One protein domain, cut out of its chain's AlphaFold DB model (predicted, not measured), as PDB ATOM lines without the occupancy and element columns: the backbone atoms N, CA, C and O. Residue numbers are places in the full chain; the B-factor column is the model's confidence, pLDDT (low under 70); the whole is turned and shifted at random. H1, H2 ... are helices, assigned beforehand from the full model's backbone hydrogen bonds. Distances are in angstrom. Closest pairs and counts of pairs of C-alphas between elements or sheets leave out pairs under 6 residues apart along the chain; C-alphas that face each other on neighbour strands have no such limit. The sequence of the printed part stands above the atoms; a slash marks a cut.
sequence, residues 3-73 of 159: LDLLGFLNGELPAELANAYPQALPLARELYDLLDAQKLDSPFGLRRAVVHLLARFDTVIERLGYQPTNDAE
ATOM      1  N   LEU A   3      -7.370   0.662  24.040       94.44
ATOM      2  CA  LEU A   3      -8.613   1.302  23.615       94.44
ATOM      3  C   LEU A   3      -8.612   1.570  22.102       94.44
ATOM      4  O   LEU A   3      -9.585   1.248  21.431       94.44
ATOM      5  N   ASP A   4      -7.503   2.075  21.552       93.31
ATOM      6  CA  ASP A   4      -7.398   2.334  20.109       93.31
ATOM      7  C   ASP A   4      -7.499   1.030  19.310       93.31
ATOM      8  O   ASP A   4      -8.190   0.978  18.300       93.31
ATOM      9  N   LEU A   5      -6.837  -0.041  19.773       94.38
ATOM     10  CA  LEU A   5      -6.915  -1.354  19.124       94.38
ATOM     11  C   LEU A   5      -8.341  -1.912  19.141       94.38
ATOM     12  O   LEU A   5      -8.789  -2.450  18.133       94.38
ATOM     13  N   LEU A   6      -9.057  -1.754  20.258       95.00
ATOM     14  CA  LEU A   6     -10.477  -2.096  20.345       95.00
ATOM     15  C   LEU A   6     -11.302  -1.277  19.348       95.00
ATOM     16  O   LEU A   6     -12.107  -1.855  18.631       95.00
ATOM     17  N   GLY A   7     -11.051   0.029  19.238       92.38
ATOM     18  CA  GLY A   7     -11.677   0.890  18.232       92.38
ATOM     19  C   GLY A   7     -11.430   0.419  16.795       92.38
ATOM     20  O   GLY A   7     -12.373   0.256  16.030       92.38
ATOM     21  N   PHE A   8     -10.174   0.154  16.427       93.31
ATOM     22  CA  PHE A   8      -9.806  -0.258  15.066       93.31
ATOM     23  C   PHE A   8     -10.341  -1.632  14.666       93.31
ATOM     24  O   PHE A   8     -10.548  -1.886  13.481       93.31
ATOM     25  N   LEU A   9     -10.531  -2.519  15.641       94.19
ATOM     26  CA  LEU A   9     -10.985  -3.887  15.417       94.19
ATOM     27  C   LEU A   9     -12.452  -4.090  15.820       94.19
ATOM     28  O   LEU A   9     -12.874  -5.226  15.999       94.19
ATOM     29  N   ASN A  10     -13.229  -3.011  15.980       90.75
ATOM     30  CA  ASN A  10     -14.648  -3.058  16.362       90.75
ATOM     31  C   ASN A  10     -14.913  -3.945  17.595       90.75
ATOM     32  O   ASN A  10     -15.856  -4.732  17.646       90.75
ATOM     33  N   GLY A  11     -14.026  -3.862  18.585       90.88
ATOM     34  CA  GLY A  11     -14.082  -4.630  19.821       90.88
ATOM     35  C   GLY A  11     -13.521  -6.055  19.728       90.88
ATOM     36  O   GLY A  11     -13.356  -6.703  20.768       90.88
ATOM     37  N   GLU A  12     -13.165  -6.555  18.549       91.44
ATOM     38  CA  GLU A  12     -12.695  -7.930  18.354       91.44
ATOM     39  C   GLU A  12     -11.162  -8.018  18.414       91.44
ATOM     40  O   GLU A  12     -10.457  -7.834  17.425       91.44
ATOM     41  N   LEU A  13     -10.610  -8.322  19.594       92.31
ATOM     42  CA  LEU A  13      -9.165  -8.534  19.742       92.31
ATOM     43  C   LEU A  13      -8.773  -9.999  19.486       92.31
ATOM     44  O   LEU A  13      -9.425 -10.902  20.020       92.31
ATOM     45  N   PRO A  14      -7.652 -10.257  18.784       92.62
ATOM     46  CA  PRO A  14      -7.045 -11.582  18.709       92.62
ATOM     47  C   PRO A  14      -6.766 -12.173  20.096       92.62
ATOM     48  O   PRO A  14      -6.308 -11.467  20.999       92.62
ATOM     49  N   ALA A  15      -6.970 -13.485  20.251       92.75
ATOM     50  CA  ALA A  15      -6.809 -14.180  21.532       92.75
ATOM     51  C   ALA A  15      -5.410 -13.996  22.150       92.75
ATOM     52  O   ALA A  15      -5.288 -13.821  23.358       92.75
ATOM     53  N   GLU A  16      -4.359 -13.975  21.327       92.38
ATOM     54  CA  GLU A  16      -2.982 -13.734  21.777       92.38
ATOM     55  C   GLU A  16      -2.828 -12.371  22.464       92.38
ATOM     56  O   GLU A  16      -2.252 -12.281  23.547       92.38
ATOM     57  N   LEU A  17      -3.406 -11.318  21.876       87.25
ATOM     58  CA  LEU A  17      -3.392  -9.975  22.455       87.25
ATOM     59  C   LEU A  17      -4.285  -9.896  23.691       87.25
ATOM     60  O   LEU A  17      -3.894  -9.283  24.680       87.25
ATOM     61  N   ALA A  18      -5.449 -10.548  23.678       90.62
ATOM     62  CA  ALA A  18      -6.318 -10.574  24.849       90.62
ATOM     63  C   ALA A  18      -5.627 -11.223  26.064       90.62
ATOM     64  O   ALA A  18      -5.676 -10.687  27.172       90.62
ATOM     65  N   ASN A  19      -4.910 -12.326  25.833       94.19
ATOM     66  CA  ASN A  19      -4.172 -13.057  26.863       94.19
ATOM     67  C   ASN A  19      -2.924 -12.311  27.360       94.19
ATOM     68  O   ASN A  19      -2.503 -12.526  28.496       94.19
ATOM     69  N   ALA A  20      -2.338 -11.429  26.545       95.44
ATOM     70  CA  ALA A  20      -1.167 -10.640  26.926       95.44
ATOM     71  C   ALA A  20      -1.486  -9.517  27.936       95.44
ATOM     72  O   ALA A  20      -0.592  -9.079  28.659       95.44
ATOM     73  N   TYR A  21      -2.744  -9.063  28.018       94.69
ATOM     74  CA  TYR A  21      -3.141  -7.909  28.841       94.69
ATOM     75  C   TYR A  21      -4.330  -8.195  29.780       94.69
ATOM     76  O   TYR A  21      -5.302  -7.438  29.780       94.69
ATOM     77  N   PRO A  22      -4.271  -9.225  30.643       93.75
ATOM     78  CA  PRO A  22      -5.425  -9.671  31.430       93.75
ATOM     79  C   PRO A  22      -5.946  -8.624  32.427       93.75
ATOM     80  O   PRO A  22      -7.127  -8.627  32.758       93.75
ATOM     81  N   GLN A  23      -5.087  -7.712  32.897       92.44
ATOM     82  CA  GLN A  23      -5.474  -6.645  33.830       92.44
ATOM     83  C   GLN A  23      -5.965  -5.381  33.114       92.44
ATOM     84  O   GLN A  23      -6.920  -4.750  33.553       92.44
ATOM     85  N   ALA A  24      -5.319  -5.005  32.007       93.88
ATOM     86  CA  ALA A  24      -5.625  -3.764  31.298       93.88
ATOM     87  C   ALA A  24      -6.801  -3.912  30.322       93.88
ATOM     88  O   ALA A  24      -7.512  -2.942  30.066       93.88
ATOM     89  N   LEU A  25      -7.034  -5.117  29.790       95.38
ATOM     90  CA  LEU A  25      -8.094  -5.361  28.818       95.38
ATOM     91  C   LEU A  25      -9.505  -5.079  29.364       95.38
ATOM     92  O   LEU A  25     -10.243  -4.382  28.670       95.38
ATOM     93  N   PRO A  26      -9.904  -5.537  30.568       95.06
ATOM     94  CA  PRO A  26     -11.227  -5.214  31.108       95.06
ATOM     95  C   PRO A  26     -11.460  -3.704  31.254       95.06
ATOM     96  O   PRO A  26     -12.550  -3.217  30.971       95.06
ATOM     97  N   LEU A  27     -10.420  -2.954  31.626       95.81
ATOM     98  CA  LEU A  27     -10.483  -1.498  31.768       95.81
ATOM     99  C   LEU A  27     -10.613  -0.803  30.408       95.81
ATOM    100  O   LEU A  27     -11.426   0.098  30.236       95.81
ATOM    101  N   ALA A  28      -9.839  -1.246  29.412       95.81
ATOM    102  CA  ALA A  28      -9.945  -0.733  28.051       95.81
ATOM    103  C   ALA A  28     -11.311  -1.059  27.423       95.81
ATOM    104  O   ALA A  28     -11.866  -0.228  26.708       95.81
ATOM    105  N   ARG A  29     -11.872  -2.239  27.724       95.69
ATOM    106  CA  ARG A  29     -13.214  -2.653  27.301       95.69
ATOM    107  C   ARG A  29     -14.289  -1.741  27.878       95.69
ATOM    108  O   ARG A  29     -15.121  -1.257  27.131       95.69
ATOM    109  N   GLU A  30     -14.220  -1.442  29.172       95.75
ATOM    110  CA  GLU A  30     -15.150  -0.520  29.836       95.75
ATOM    111  C   GLU A  30     -15.174   0.871  29.177       95.75
ATOM    112  O   GLU A  30     -16.236   1.480  29.056       95.75
ATOM    113  N   LEU A  31     -14.016   1.372  28.734       96.12
ATOM    114  CA  LEU A  31     -13.912   2.634  27.996       96.12
ATOM    115  C   LEU A  31     -14.439   2.515  26.558       96.12
ATOM    116  O   LEU A  31     -15.117   3.423  26.082       96.12
ATOM    117  N   TYR A  32     -14.153   1.401  25.878       95.50
ATOM    118  CA  TYR A  32     -14.653   1.123  24.531       95.50
ATOM    119  C   TYR A  32     -16.183   1.027  24.506       95.50
ATOM    120  O   TYR A  32     -16.817   1.720  23.718       95.50
ATOM    121  N   ASP A  33     -16.778   0.245  25.408       94.56
ATOM    122  CA  ASP A  33     -18.228   0.043  25.480       94.56
ATOM    123  C   ASP A  33     -18.962   1.373  25.748       94.56
ATOM    124  O   ASP A  33     -20.053   1.613  25.231       94.56
ATOM    125  N   LEU A  34     -18.342   2.282  26.517       93.38
ATOM    126  CA  LEU A  34     -18.857   3.638  26.720       93.38
ATOM    127  C   LEU A  34     -18.884   4.452  25.423       93.38
ATOM    128  O   LEU A  34     -19.815   5.234  25.231       93.38
ATOM    129  N   LEU A  35     -17.869   4.325  24.568       92.19
ATOM    130  CA  LEU A  35     -17.815   5.023  23.282       92.19
ATOM    131  C   LEU A  35     -18.787   4.407  22.272       92.19
ATOM    132  O   LEU A  35     -19.504   5.149  21.606       92.19
ATOM    133  N   ASP A  36     -18.848   3.078  22.206       89.88
ATOM    134  CA  ASP A  36     -19.718   2.320  21.297       89.88
ATOM    135  C   ASP A  36     -21.211   2.579  21.577       89.88
ATOM    136  O   ASP A  36     -22.027   2.704  20.665       89.88
ATOM    137  N   ALA A  37     -21.570   2.791  22.847       90.19
ATOM    138  CA  ALA A  37     -22.923   3.179  23.242       90.19
ATOM    139  C   ALA A  37     -23.315   4.614  22.825       90.19
ATOM    140  O   ALA A  37     -24.490   4.992  22.935       90.19
ATOM    141  N   GLN A  38     -22.368   5.450  22.386       87.94
ATOM    142  CA  GLN A  38     -22.628   6.847  22.044       87.94
ATOM    143  C   GLN A  38     -22.841   7.073  20.548       87.94
ATOM    144  O   GLN A  38     -22.201   6.495  19.681       87.94
ATOM    145  N   LYS A  39     -23.731   8.020  20.239       84.31
ATOM    146  CA  LYS A  39     -23.907   8.524  18.875       84.31
ATOM    147  C   LYS A  39     -22.790   9.508  18.533       84.31
ATOM    148  O   LYS A  39     -22.755  10.606  19.090       84.31
ATOM    149  N   LEU A  40     -21.914   9.113  17.612       89.56
ATOM    150  CA  LEU A  40     -20.790   9.913  17.102       89.56
ATOM    151  C   LEU A  40     -21.100  10.568  15.740       89.56
ATOM    152  O   LEU A  40     -20.201  10.903  14.978       89.56
ATOM    153  N   ASP A  41     -22.380  10.745  15.425       91.19
ATOM    154  CA  ASP A  41     -22.898  11.215  14.132       91.19
ATOM    155  C   ASP A  41     -22.910  12.747  13.971       91.19
ATOM    156  O   ASP A  41     -23.343  13.270  12.945       91.19
ATOM    157  N   SER A  42     -22.443  13.487  14.979       92.69
ATOM    158  CA  SER A  42     -22.413  14.952  14.983       92.69
ATOM    159  C   SER A  42     -21.229  15.492  15.789       92.69
ATOM    160  O   SER A  42     -20.763  14.815  16.710       92.69
ATOM    161  N   PRO A  43     -20.774  16.739  15.537       92.50
ATOM    162  CA  PRO A  43     -19.740  17.380  16.354       92.50
ATOM    163  C   PRO A  43     -20.097  17.404  17.845       92.50
ATOM    164  O   PRO A  43     -19.244  17.179  18.701       92.50
ATOM    165  N   PHE A  44     -21.378  17.626  18.164       92.94
ATOM    166  CA  PHE A  44     -21.870  17.600  19.541       92.94
ATOM    167  C   PHE A  44     -21.778  16.197  20.155       92.94
ATOM    168  O   PHE A  44     -21.321  16.056  21.289       92.94
ATOM    169  N   GLY A  45     -22.183  15.165  19.407       93.50
ATOM    170  CA  GLY A  45     -22.067  13.767  19.825       93.50
ATOM    171  C   GLY A  45     -20.617  13.361  20.086       93.50
ATOM    172  O   GLY A  45     -20.318  12.822  21.150       93.50
ATOM    173  N   LEU A  46     -19.710  13.723  19.173       93.00
ATOM    174  CA  LEU A  46     -18.278  13.473  19.310       93.00
ATOM    175  C   LEU A  46     -17.685  14.182  20.534       93.00
ATOM    176  O   LEU A  46     -17.039  13.534  21.353       93.00
ATOM    177  N   ARG A  47     -17.941  15.487  20.702       94.00
ATOM    178  CA  ARG A  47     -17.473  16.242  21.878       94.00
ATOM    179  C   ARG A  47     -17.928  15.573  23.173       94.00
ATOM    180  O   ARG A  47     -17.112  15.350  24.062       94.00
ATOM    181  N   ARG A  48     -19.220  15.249  23.278       93.81
ATOM    182  CA  ARG A  48     -19.779  14.604  24.474       93.81
ATOM    183  C   ARG A  48     -19.105  13.260  24.755       93.81
ATOM    184  O   ARG A  48     -18.816  12.967  25.912       93.81
ATOM    185  N   ALA A  49     -18.821  12.477  23.716       94.75
ATOM    186  CA  ALA A  49     -18.125  11.206  23.863       94.75
ATOM    187  C   ALA A  49     -16.712  11.375  24.419       94.75
ATOM    188  O   ALA A  49     -16.344  10.644  25.335       94.75
ATOM    189  N   VAL A  50     -15.964  12.377  23.945       94.56
ATOM    190  CA  VAL A  50     -14.631  12.698  24.478       94.56
ATOM    191  C   VAL A  50     -14.708  13.116  25.949       94.56
ATOM    192  O   VAL A  50     -13.975  12.563  26.761       94.56
ATOM    193  N   VAL A  51     -15.624  14.020  26.320       95.38
ATOM    194  CA  VAL A  51     -15.786  14.454  27.725       95.38
ATOM    195  C   VAL A  51     -16.109  13.269  28.639       95.38
ATOM    196  O   VAL A  51     -15.479  13.083  29.677       95.38
ATOM    197  N   HIS A  52     -17.054  12.415  28.236       94.81
ATOM    198  CA  HIS A  52     -17.400  11.223  29.009       94.81
ATOM    199  C   HIS A  52     -16.242  10.223  29.103       94.81
ATOM    200  O   HIS A  52     -16.080   9.581  30.139       94.81
ATOM    201  N   LEU A  53     -15.447  10.078  28.039       95.12
ATOM    202  CA  LEU A  53     -14.285   9.198  28.032       95.12
ATOM    203  C   LEU A  53     -13.232   9.661  29.042       95.12
ATOM    204  O   LEU A  53     -12.756   8.832  29.815       95.12
ATOM    205  N   LEU A  54     -12.908  10.958  29.067       94.81
ATOM    206  CA  LEU A  54     -11.948  11.534  30.015       94.81
ATOM    207  C   LEU A  54     -12.419  11.337  31.462       94.81
ATOM    208  O   LEU A  54     -11.700  10.758  32.272       94.81
ATOM    209  N   ALA A  55     -13.673  11.688  31.761       94.38
ATOM    210  CA  ALA A  55     -14.244  11.492  33.097       94.38
ATOM    211  C   ALA A  55     -14.258  10.009  33.523       94.38
ATOM    212  O   ALA A  55     -14.009   9.663  34.683       94.38
ATOM    213  N   ARG A  56     -14.533   9.096  32.581       95.31
ATOM    214  CA  ARG A  56     -14.514   7.657  32.856       95.31
ATOM    215  C   ARG A  56     -13.103   7.138  33.082       95.31
ATOM    216  O   ARG A  56     -12.921   6.272  33.938       95.31
ATOM    217  N   PHE A  57     -12.133   7.643  32.331       95.31
ATOM    218  CA  PHE A  57     -10.731   7.310  32.517       95.31
ATOM    219  C   PHE A  57     -10.245   7.726  33.910       95.31
ATOM    220  O   PHE A  57      -9.643   6.899  34.594       95.31
ATOM    221  N   ASP A  58     -10.616   8.919  34.382       95.31
ATOM    222  CA  ASP A  58     -10.336   9.356  35.756       95.31
ATOM    223  C   ASP A  58     -10.926   8.388  36.791       95.31
ATOM    224  O   ASP A  58     -10.212   7.869  37.650       95.31
ATOM    225  N   THR A  59     -12.195   8.000  36.629       95.06
ATOM    226  CA  THR A  59     -12.825   6.990  37.504       95.06
ATOM    227  C   THR A  59     -12.077   5.644  37.478       95.06
ATOM    228  O   THR A  59     -12.028   4.918  38.475       95.06
ATOM    229  N   VAL A  60     -11.521   5.244  36.329       94.94
ATOM    230  CA  VAL A  60     -10.727   4.013  36.203       94.94
ATOM    231  C   VAL A  60      -9.441   4.118  37.014       94.94
ATOM    232  O   VAL A  60      -9.174   3.224  37.816       94.94
ATOM    233  N   ILE A  61      -8.655   5.177  36.826       94.88
ATOM    234  CA  ILE A  61      -7.351   5.298  37.485       94.88
ATOM    235  C   ILE A  61      -7.490   5.548  38.992       94.88
ATOM    236  O   ILE A  61      -6.701   5.005  39.765       94.88
ATOM    237  N   GLU A  62      -8.541   6.241  39.432       95.81
ATOM    238  CA  GLU A  62      -8.858   6.409  40.855       95.81
ATOM    239  C   GLU A  62      -9.188   5.075  41.533       95.81
ATOM    240  O   GLU A  62      -8.676   4.785  42.615       95.81
ATOM    241  N   ARG A  63      -9.973   4.201  40.880       95.31
ATOM    242  CA  ARG A  63     -10.241   2.837  41.387       95.31
ATOM    243  C   ARG A  63      -8.972   1.994  41.518       95.31
ATOM    244  O   ARG A  63      -8.942   1.067  42.322       95.31
ATOM    245  N   LEU A  64      -7.940   2.304  40.736       94.88
ATOM    246  CA  LEU A  64      -6.626   1.666  40.817       94.88
ATOM    247  C   LEU A  64      -5.689   2.337  41.839       94.88
ATOM    248  O   LEU A  64      -4.556   1.889  42.001       94.88
ATOM    249  N   GLY A  65      -6.148   3.380  42.538       96.44
ATOM    250  CA  GLY A  65      -5.393   4.084  43.575       96.44
ATOM    251  C   GLY A  65      -4.506   5.225  43.067       96.44
ATOM    252  O   GLY A  65      -3.665   5.711  43.823       96.44
ATOM    253  N   TYR A  66      -4.667   5.657  41.815       95.88
ATOM    254  CA  TYR A  66      -3.958   6.817  41.270       95.88
ATOM    255  C   TYR A  66      -4.740   8.116  41.496       95.88
ATOM    256  O   TYR A  66      -5.929   8.105  41.802       95.88
ATOM    257  N   GLN A  67      -4.052   9.248  41.350       94.50
ATOM    258  CA  GLN A  67      -4.697  10.559  41.321       94.50
ATOM    259  C   GLN A  67      -5.369  10.788  39.956       94.50
ATOM    260  O   GLN A  67      -4.808  10.341  38.950       94.50
ATOM    261  N   PRO A  68      -6.514  11.494  39.907       92.38
ATOM    262  CA  PRO A  68      -7.140  11.891  38.648       92.38
ATOM    263  C   PRO A  68      -6.220  12.825  37.849       92.38
ATOM    264  O   PRO A  68      -5.382  13.535  38.417       92.38
ATOM    265  N   THR A  69      -6.369  12.842  36.527       90.94
ATOM    266  CA  THR A  69      -5.511  13.619  35.618       90.94
ATOM    267  C   THR A  69      -5.834  15.110  35.613       90.94
ATOM    268  O   THR A  69      -4.988  15.911  35.215       90.94
ATOM    269  N   ASN A  70      -7.029  15.490  36.083       89.56
ATOM    270  CA  ASN A  70      -7.584  16.843  35.965       89.56
ATOM    271  C   ASN A  70      -7.786  17.281  34.497       89.56
ATOM    272  O   ASN A  70      -7.742  18.474  34.180       89.56
ATOM    273  N   ASP A  71      -8.038  16.325  33.590       91.25
ATOM    274  CA  ASP A  71      -8.220  16.588  32.154       91.25
ATOM    275  C   ASP A  71      -9.414  17.505  31.859       91.25
ATOM    276  O   ASP A  71      -9.402  18.227  30.863       91.25
ATOM    277  N   ALA A  72     -10.420  17.535  32.736       90.94
ATOM    278  CA  ALA A  72     -11.546  18.459  32.624       90.94
ATOM    279  C   ALA A  72     -11.086  19.927  32.561       90.94
ATOM    280  O   ALA A  72     -11.608  20.711  31.773       90.94
ATOM    281  N   GLU A  73     -10.076  20.301  33.350       90.31
ATOM    282  CA  GLU A  73      -9.500  21.647  33.354       90.31
ATOM    283  C   GLU A  73      -8.346  21.788  32.354       90.31
ATOM    284  O   GLU A  73      -8.211  22.817  31.690       90.31
TER     285      GLU A  73
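AT A GLANCE: This is residues 3 to 73 of the 159 residues of an uncharacterized protein of Lactobacillus paracasei subsp. paracasei Lpp41 (UniProt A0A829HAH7). Picture a flat helical hairpin, the long H4 beside the shorter H3, with the short H1 packed crosswise on H3 and the short H2 set out on the side of H3 away from H4. A link before H2 makes an open loop with it, and after H4 residues 64 to 73 fold back along that helix. The printed part has 71 residues with four named helices, H1, H2, H3 and H4 in chain order, and no named strand; the class is all helix, with 46 residues in these helices. It is only just compact, close to loose, with a radius of gyration of the C-alphas of 13.2 A, and spans 36 by 33 by 14 A.

HOW THE PARTS SIT: Start at H1, residues 3 to 8, which touches residues 28 to 32 of H3, residues 24 to 36. Their closest C-alphas, of Leu 3 and Ala 28, are 5.1 A apart, at a steep tilt of 57 degrees, the same way. H2, residues 15 to 20, is close to H3 but not clearly touching; the closest C-alphas, of Ala 18 and Leu 25, are 6.8 A apart. H3 and H4, residues 43 to 63, touch as a hairpin, at a shallow tilt of 25 degrees, opposite ways, closest at the C-alphas of Leu 35 and Ala 49, 6.2 A. H4 is apart from H1 and H2. In H1, H2, H3 and H4 every O i to N i+4 pair is within hydrogen-bond range.

IN THESE COORDINATES: Find C-alpha 3 at (-8.613, 1.302, 23.615), where H1 begins; it runs 8.8 A, and H2 8.6 A. H3 runs 18.3 A. H4 runs 30.5 A, from C-alpha 43 at (-19.740, 17.380, 16.354) to C-alpha 63 at (-10.241, 2.837, 41.387).

THE WHOLE: The C-alphas farthest apart, of Ala 15 and Glu 73, are 37.8 A apart. The printed part has no cut and no long link, and no printed residue is under 70 in pLDDT.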